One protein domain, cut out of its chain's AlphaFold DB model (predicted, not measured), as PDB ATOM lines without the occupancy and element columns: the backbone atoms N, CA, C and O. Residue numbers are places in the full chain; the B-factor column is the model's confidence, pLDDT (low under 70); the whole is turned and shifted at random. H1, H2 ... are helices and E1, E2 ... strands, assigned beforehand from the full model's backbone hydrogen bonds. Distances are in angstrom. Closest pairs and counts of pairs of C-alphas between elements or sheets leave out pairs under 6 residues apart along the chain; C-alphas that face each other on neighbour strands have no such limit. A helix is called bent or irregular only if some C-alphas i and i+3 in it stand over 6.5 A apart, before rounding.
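This is residues 8 to 66 of the 83 residues of an uncharacterized protein of Streptomyces sp. CNZ287 (UniProt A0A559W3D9). A long, open chain has a small antiparallel sheet of three strands, E1, E2 and E3, at one end and the irregular helix H1 at the other. After H1 the chain turns back along the long link to H2, a short helix between the two ends, and a second long link runs on to the sheet, which has no named helix over either face. The printed part has 59 residues, with named elements in the order H1, H2, E1, E2, E3; 25 residues are in named elements, under half, and the class is mixed, helices and strands. The sheet's order is E1, E2, E3. The whole is extended, with a radius of gyration of the C-alphas of 17.0 A, and elongated, spanning 50 by 26 by 18 A.

H1, residues 11 to 19, and H2, residues 31 to 34, are apart. H1 is irregular: C-alphas 15 and 18 are 7.2 A apart. In H1, 0 of 5 O i to N i+4 pairs are within hydrogen-bond range, against 3 of 6 O i to N i+3 pairs; H2 is too short for an O i to N i+4 pair. E1, residues 46 to 50, E2, residues 55 to 58, and E3, residues 63 to 65, form a meander, each strand the antiparallel neighbour of the one before. E1 and E2 are a hairpin with directions at 159 degrees; N 57 and O 48 are 2.8 A apart, and N 50 and O 55 are 2.9 A apart. E2 and E3 are a hairpin with directions at 150 degrees; N 64 and O 56 are 2.8 A apart. E1 and E3 are edge strands, and E2 is the inner one. Neither H1 nor H2 is on the sheet, with 0 pairs of C-alphas within 10 A for each.

H1 begins at C-alpha 11, at (97.994, 68.886, 51.581), and measures 15.4 A from first to last C-alpha. H2, from Arg 31 to Tyr 34, begins at C-alpha 31, at (93.871, 71.919, 64.156). E1, from Ala 46 to Asp 50, measures 11.2 A, and E2, from Thr 55 to Leu 58, 9.8 A. E3, from Leu 63 to Pro 65, ends at C-alpha 65, at (106.893, 86.958, 74.699).

The C-alphas farthest apart, those of Arg 21 and Ala 53, are 50.4 A apart. The printed part has no cut. The links H1 to H2 and H2 to E1 are long, with 11 residues each; E1 to E2 and E2 to E3 are tight. The mean pLDDT of the printed part is 80.5, and residues 10 to 27 are under 70 in this model.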
ATOM      1  N   HIS A   8      92.768  72.743  59.669       77.19
ATOM      2  CA  HIS A   8      93.824  71.833  59.242       77.19
ATOM      3  C   HIS A   8      93.427  71.098  57.958       77.19
ATOM      4  O   HIS A   8      92.490  70.296  57.937       77.19
ATOM      5  N   VAL A   9      94.183  71.344  56.884       76.88
ATOM      6  CA  VAL A   9      94.007  70.703  55.573       76.88
ATOM      7  C   VAL A   9      95.181  69.770  55.281       76.88
ATOM      8  O   VAL A   9      96.336  70.197  55.211       76.88
ATOM      9  N   HIS A  10      94.901  68.493  55.010       68.44
ATOM     10  CA  HIS A  10      95.925  67.550  54.555       68.44
ATOM     11  C   HIS A  10      96.320  67.821  53.096       68.44
ATOM     12  O   HIS A  10      95.620  67.439  52.157       68.44
ATOM     13  N   ARG A  11      97.484  68.459  52.901       62.22
ATOM     14  CA  ARG A  11      97.994  68.886  51.581       62.22
ATOM     15  C   ARG A  11      98.120  67.743  50.562       62.22
ATOM     16  O   ARG A  11      97.907  67.978  49.378       62.22
ATOM     17  N   SER A  12      98.406  66.512  50.988       61.88
ATOM     18  CA  SER A  12      98.456  65.341  50.090       61.88
ATOM     19  C   SER A  12      97.116  65.046  49.407       61.88
ATOM     20  O   SER A  12      97.101  64.592  48.265       61.88
ATOM     21  N   GLY A  13      95.991  65.367  50.053       58.44
ATOM     22  CA  GLY A  13      94.655  65.220  49.472       58.44
ATOM     23  C   GLY A  13      94.370  66.198  48.327       58.44
ATOM     24  O   GLY A  13      93.513  65.924  47.490       58.44
ATOM     25  N   LEU A  14      95.115  67.308  48.237       63.91
ATOM     26  CA  LEU A  14      94.929  68.322  47.192       63.91
ATOM     27  C   LEU A  14      95.468  67.885  45.823       63.91
ATOM     28  O   LEU A  14      95.002  68.386  44.804       63.91
ATOM     29  N   LEU A  15      96.398  66.922  45.775       61.47
ATOM     30  CA  LEU A  15      97.009  66.441  44.525       61.47
ATOM     31  C   LEU A  15      95.993  65.818  43.551       61.47
ATOM     32  O   LEU A  15      96.245  65.756  42.351       61.47
ATOM     33  N   PHE A  16      94.833  65.385  44.047       59.34
ATOM     34  CA  PHE A  16      93.820  64.683  43.255       59.34
ATOM     35  C   PHE A  16      92.657  65.577  42.799       59.34
ATOM     36  O   PHE A  16      91.884  65.171  41.926       59.34
ATOM     37  N   VAL A  17      92.558  66.802  43.330       59.78
ATOM     38  CA  VAL A  17      91.488  67.774  43.030       59.78
ATOM     39  C   VAL A  17      91.465  68.213  41.554       59.78
ATOM     40  O   VAL A  17      90.387  68.183  40.961       59.78
ATOM     41  N   PRO A  18      92.600  68.540  40.896       59.38
ATOM     42  CA  PRO A  18      92.580  69.064  39.523       59.38
ATOM     43  C   PRO A  18      92.094  68.054  38.476       59.38
ATOM     44  O   PRO A  18      91.664  68.434  37.393       59.38
ATOM     45  N   SER A  19      92.168  66.757  38.787       59.81
ATOM     46  CA  SER A  19      91.835  65.672  37.856       59.81
ATOM     47  C   SER A  19      90.351  65.283  37.844       59.81
ATOM     48  O   SER A  19      89.970  64.371  37.116       59.81
ATOM     49  N   GLY A  20      89.517  65.897  38.696       57.06
ATOM     50  CA  GLY A  20      88.087  65.579  38.826       57.06
ATOM     51  C   GLY A  20      87.770  64.168  39.352       57.06
ATOM     52  O   GLY A  20      86.613  63.860  39.617       57.06
ATOM     53  N   ARG A  21      88.779  63.306  39.554       55.16
ATOM     54  CA  ARG A  21      88.629  61.922  40.044       55.16
ATOM     55  C   ARG A  21      88.276  61.811  41.517       55.16
ATOM     56  O   ARG A  21      87.898  60.741  41.978       55.16
ATOM     57  N   THR A  22      88.359  62.914  42.241       50.97
ATOM     58  CA  THR A  22      87.812  62.999  43.582       50.97
ATOM     59  C   THR A  22      86.986  64.270  43.606       50.97
ATOM     60  O   THR A  22      87.547  65.364  43.566       50.97
ATOM     61  N   ALA A  23      85.664  64.156  43.740       51.47
ATOM     62  CA  ALA A  23      84.935  65.144  44.525       51.47
ATOM     63  C   ALA A  23      85.475  64.995  45.954       51.47
ATOM     64  O   ALA A  23      84.890  64.317  46.796       51.47
ATOM     65  N   ALA A  24      86.708  65.464  46.169       52.38
ATOM     66  CA  ALA A  24      87.397  65.329  47.426       52.38
ATOM     67  C   ALA A  24      86.596  66.194  48.372       52.38
ATOM     68  O   ALA A  24      86.680  67.419  48.335       52.38
ATOM     69  N   ARG A  25      85.795  65.547  49.214       54.22
ATOM     70  CA  ARG A  25      85.470  66.098  50.517       54.22
ATOM     71  C   ARG A  25      86.812  66.282  51.211       54.22
ATOM     72  O   ARG A  25      87.281  65.384  51.906       54.22
ATOM     73  N   ILE A  26      87.474  67.401  50.924       61.03
ATOM     74  CA  ILE A  26      88.618  67.878  51.680       61.03
ATOM     75  C   ILE A  26      88.068  67.994  53.090       61.03
ATOM     76  O   ILE A  26      87.225  68.844  53.374       61.03
ATOM     77  N   SER A  27      88.434  67.031  53.925       65.19
ATOM     78  CA  SER A  27      87.993  67.024  55.306       65.19
ATOM     79  C   SER A  27      88.860  68.047  56.008       65.19
ATOM     80  O   SER A  27      90.053  67.825  56.214       65.19
ATOM     81  N   VAL A  28      88.267  69.211  56.250       77.50
ATOM     82  CA  VAL A  28      88.845  70.220  57.122       77.50
ATOM     83  C   VAL A  28      88.613  69.735  58.537       77.50
ATOM     84  O   VAL A  28      87.490  69.413  58.933       77.50
ATOM     85  N   HIS A  29      89.704  69.618  59.266       80.50
ATOM     86  CA  HIS A  29      89.706  69.143  60.628       80.50
ATOM     87  C   HIS A  29      90.185  70.269  61.545       80.50
ATOM     88  O   HIS A  29      91.157  70.930  61.183       80.50
ATOM     89  N   PRO A  30      89.568  70.479  62.722       81.50
ATOM     90  CA  PRO A  30      90.066  71.457  63.683       81.50
ATOM     91  C   PRO A  30      91.516  71.140  64.056       81.50
ATOM     92  O   PRO A  30      91.808  70.045  64.536       81.50
ATOM     93  N   ARG A  31      92.443  72.070  63.845       84.69
ATOM     94  CA  ARG A  31      93.871  71.919  64.156       84.69
ATOM     95  C   ARG A  31      94.068  71.626  65.640       84.69
ATOM     96  O   ARG A  31      94.909  70.796  65.990       84.69
ATOM     97  N   ALA A  32      93.245  72.231  66.494       81.88
ATOM     98  CA  ALA A  32      93.228  71.995  67.930       81.88
ATOM     99  C   ALA A  32      93.112  70.507  68.314       81.88
ATOM    100  O   ALA A  32      93.691  70.102  69.319       81.88
ATOM    101  N   GLN A  33      92.438  69.673  67.511       85.31
ATOM    102  CA  GLN A  33      92.246  68.251  67.830       85.31
ATOM    103  C   GLN A  33      93.532  67.415  67.715       85.31
ATOM    104  O   GLN A  33      93.606  66.319  68.265       85.31
ATOM    105  N   TYR A  34      94.532  67.914  66.985       84.50
ATOM    106  CA  TYR A  34      95.819  67.242  66.797       84.50
ATOM    107  C   TYR A  34      96.906  67.770  67.737       84.50
ATOM    108  O   TYR A  34      98.035  67.275  67.704       84.50
ATOM    109  N   LEU A  35      96.599  68.777  68.562       85.25
ATOM    110  CA  LEU A  35      97.569  69.326  69.498       85.25
ATOM    111  C   LEU A  35      97.708  68.415  70.728       85.25
ATOM    112  O   LEU A  35      96.703  68.011  71.318       85.25
ATOM    113  N   PRO A  36      98.946  68.114  71.158       87.06
ATOM    114  CA  PRO A  36      99.195  67.489  72.447       87.06
ATOM    115  C   PRO A  36      98.512  68.240  73.603       87.06
ATOM    116  O   PRO A  36      98.428  69.475  73.570       87.06
ATOM    117  N   PRO A  37      98.089  67.529  74.664       86.38
ATOM    118  CA  PRO A  37      97.564  68.162  75.868       86.38
ATOM    119  C   PRO A  37      98.512  69.243  76.405       86.38
ATOM    120  O   PRO A  37      99.724  69.045  76.472       86.38
ATOM    121  N   GLY A  38      97.953  70.392  76.793       85.88
ATOM    122  CA  GLY A  38      98.717  71.531  77.315       85.88
ATOM    123  C   GLY A  38      99.215  72.524  76.257       85.88
ATOM    124  O   GLY A  38      99.772  73.556  76.627       85.88
ATOM    125  N   ILE A  39      98.984  72.278  74.963       85.88
ATOM    126  CA  ILE A  39      99.307  73.233  73.897       85.88
ATOM    127  C   ILE A  39      98.053  74.014  73.494       85.88
ATOM    128  O   ILE A  39      97.123  73.468  72.909       85.88
ATOM    129  N   GLY A  40      98.044  75.319  73.768       87.31
ATOM    130  CA  GLY A  40      96.991  76.220  73.295       87.31
ATOM    131  C   GLY A  40      97.198  76.646  71.840       87.31
ATOM    132  O   GLY A  40      98.328  76.945  71.432       87.31
ATOM    133  N   LEU A  41      96.108  76.723  71.076       85.06
ATOM    134  CA  LEU A  41      96.062  77.396  69.779       85.06
ATOM    135  C   LEU A  41      95.597  78.846  69.961       85.06
ATOM    136  O   LEU A  41      94.639  79.118  70.686       85.06
ATOM    137  N   ARG A  42      96.287  79.780  69.311       85.81
ATOM    138  CA  ARG A  42      95.878  81.177  69.167       85.81
ATOM    139  C   ARG A  42      95.690  81.440  67.675       85.81
ATOM    140  O   ARG A  42      96.643  81.267  66.923       85.81
ATOM    141  N   CYS A  43      94.475  81.817  67.288       84.56
ATOM    142  CA  CYS A  43      94.105  82.071  65.893       84.56
ATOM    143  C   CYS A  43      94.296  83.516  65.367       84.56
ATOM    144  O   CYS A  43      93.981  83.749  64.202       84.56
ATOM    145  N   PRO A  44      94.770  84.517  66.138       87.62
ATOM    146  CA  PRO A  44      95.267  85.745  65.526       87.62
ATOM    147  C   PRO A  44      96.561  85.462  64.754       87.62
ATOM    148  O   PRO A  44      97.502  84.895  65.309       87.62
ATOM    149  N   GLU A  45      96.625  85.894  63.495       87.50
ATOM    150  CA  GLU A  45      97.835  85.799  62.675       87.50
ATOM    151  C   GLU A  45      99.014  86.532  63.340       87.50
ATOM    152  O   GLU A  45      98.853  87.622  63.899       87.50
ATOM    153  N   ALA A  46     100.208  85.937  63.279       92.06
ATOM    154  CA  ALA A  46     101.442  86.608  63.674       92.06
ATOM    155  C   ALA A  46     101.846  87.611  62.588       92.06
ATOM    156  O   ALA A  46     102.083  87.225  61.448       92.06
ATOM    157  N   THR A  47     101.949  88.890  62.942       94.31
ATOM    158  CA  THR A  47     102.217  89.971  61.982       94.31
ATOM    159  C   THR A  47     103.670  90.422  61.992       94.31
ATOM    160  O   THR A  47     104.197  90.829  60.958       94.31
ATOM    161  N   TYR A  48     104.340  90.350  63.145       94.62
ATOM    162  CA  TYR A  48     105.740  90.741  63.280       94.62
ATOM    163  C   TYR A  48     106.443  89.959  64.393       94.62
ATOM    164  O   TYR A  48     105.850  89.633  65.421       94.62
ATOM    165  N   VAL A  49     107.731  89.675  64.199       96.12
ATOM    166  CA  VAL A  49     108.600  89.057  65.207       96.12
ATOM    167  C   VAL A  49     109.722  90.034  65.528       96.12
ATOM    168  O   VAL A  49     110.522  90.357  64.652       96.12
ATOM    169  N   ASP A  50     109.817  90.451  66.792       96.94
ATOM    170  CA  ASP A  50     110.967  91.182  67.319       96.94
ATOM    171  C   ASP A  50     111.928  90.191  68.004       96.94
ATOM    172  O   ASP A  50     111.629  89.681  69.093       96.94
ATOM    173  N   PRO A  51     113.083  89.875  67.391       96.00
ATOM    174  CA  PRO A  51     114.072  88.981  67.986       96.00
ATOM    175  C   PRO A  51     114.860  89.626  69.131       96.00
ATOM    176  O   PRO A  51     115.370  88.907  69.991       96.00
ATOM    177  N   THR A  52     114.946  90.958  69.172       97.31
ATOM    178  CA  THR A  52     115.659  91.699  70.220       97.31
ATOM    179  C   THR A  52     114.844  91.687  71.506       97.31
ATOM    180  O   THR A  52     115.348  91.294  72.558       97.31
ATOM    181  N   ALA A  53     113.559  92.039  71.413       97.31
ATOM    182  CA  ALA A  53     112.621  91.995  72.534       97.31
ATOM    183  C   ALA A  53     112.072  90.584  72.815       97.31
ATOM    184  O   ALA A  53     111.324  90.395  73.775       97.31
ATOM    185  N   ARG A  54     112.408  89.594  71.974       97.56
ATOM    186  CA  ARG A  54     111.920  88.205  72.038       97.56
ATOM    187  C   ARG A  54     110.391  88.135  72.128       97.56
ATOM    188  O   ARG A  54     109.835  87.454  72.988       97.56
ATOM    189  N   THR A  55     109.716  88.878  71.252       97.69
ATOM    190  CA  THR A  55     108.256  89.050  71.271       97.69
ATOM    191  C   THR A  55     107.659  88.870  69.877       97.69
ATOM    192  O   THR A  55     108.220  89.331  68.885       97.69
ATOM    193  N   VAL A  56     106.513  88.191  69.797       96.38
ATOM    194  CA  VAL A  56     105.681  88.101  68.590       96.38
ATOM    195  C   VAL A  56     104.485  89.035  68.741       96.38
ATOM    196  O   VAL A  56     103.813  89.026  69.770       96.38
ATOM    197  N   TYR A  57     104.217  89.821  67.709       96.62
ATOM    198  CA  TYR A  57     103.085  90.730  67.609       96.62
ATOM    199  C   TYR A  57     101.999  90.036  66.801       96.62
ATOM    200  O   TYR A  57     102.270  89.490  65.728       96.62
ATOM    201  N   LEU A  58     100.783  90.031  67.331       95.00
ATOM    202  CA  LEU A  58      99.632  89.416  66.688       95.00
ATOM    203  C   LEU A  58      98.713  90.473  66.068       95.00
ATOM    204  O   LEU A  58      98.711  91.635  66.476       95.00
ATOM    205  N   ALA A  59      97.907  90.062  65.088       93.19
ATOM    206  CA  ALA A  59      96.982  90.941  64.370       93.19
ATOM    207  C   ALA A  59      95.926  91.608  65.272       93.19
ATOM    208  O   ALA A  59      95.419  92.676  64.938       93.19
ATOM    209  N   ASP A  60      95.610  91.010  66.423       93.56
ATOM    210  CA  ASP A  60      94.675  91.556  67.413       93.56
ATOM    211  C   ASP A  60      95.329  92.536  68.408       93.56
ATOM    212  O   ASP A  60      94.680  93.000  69.344       93.56
ATOM    213  N   GLY A  61      96.614  92.856  68.219       95.50
ATOM    214  CA  GLY A  61      97.395  93.719  69.104       95.50
ATOM    215  C   GLY A  61      98.028  92.991  70.294       95.50
ATOM    216  O   GLY A  61      98.743  93.620  71.075       95.50
ATOM    217  N   THR A  62      97.819  91.679  70.440       95.38
ATOM    218  CA  THR A  62      98.463  90.888  71.493       95.38
ATOM    219  C   THR A  62      99.978  90.837  71.287       95.38
ATOM    220  O   THR A  62     100.469  90.590  70.184       95.38
ATOM    221  N   LEU A  63     100.720  91.005  72.385       96.38
ATOM    222  CA  LEU A  63     102.167  90.813  72.446       96.38
ATOM    223  C   LEU A  63     102.474  89.498  73.159       96.38
ATOM    224  O   LEU A  63     102.115  89.317  74.324       96.38
ATOM    225  N   LEU A  64     103.139  88.579  72.463       95.31
ATOM    226  CA  LEU A  64     103.460  87.250  72.968       95.31
ATOM    227  C   LEU A  64     104.978  87.095  73.170       95.31
ATOM    228  O   LEU A  64     105.702  86.878  72.194       95.31
ATOM    229  N   PRO A  65     105.481  87.186  74.414       96.62
ATOM    230  CA  PRO A  65     106.893  86.958  74.699       96.62
ATOM    231  C   PRO A  65     107.258  85.476  74.546       96.62
ATOM    232  O   PRO A  65     106.447  84.590  74.827       96.62
ATOM    233  N   TYR A  66     108.499  85.196  74.146       95.38
ATOM    234  CA  TYR A  66     109.007  83.834  74.005       95.38
ATOM    235  C   TYR A  66     110.427  83.659  74.552       95.38
ATOM    236  O   TYR A  66     111.289  84.530  74.467       95.38
TER     237      TYR A  66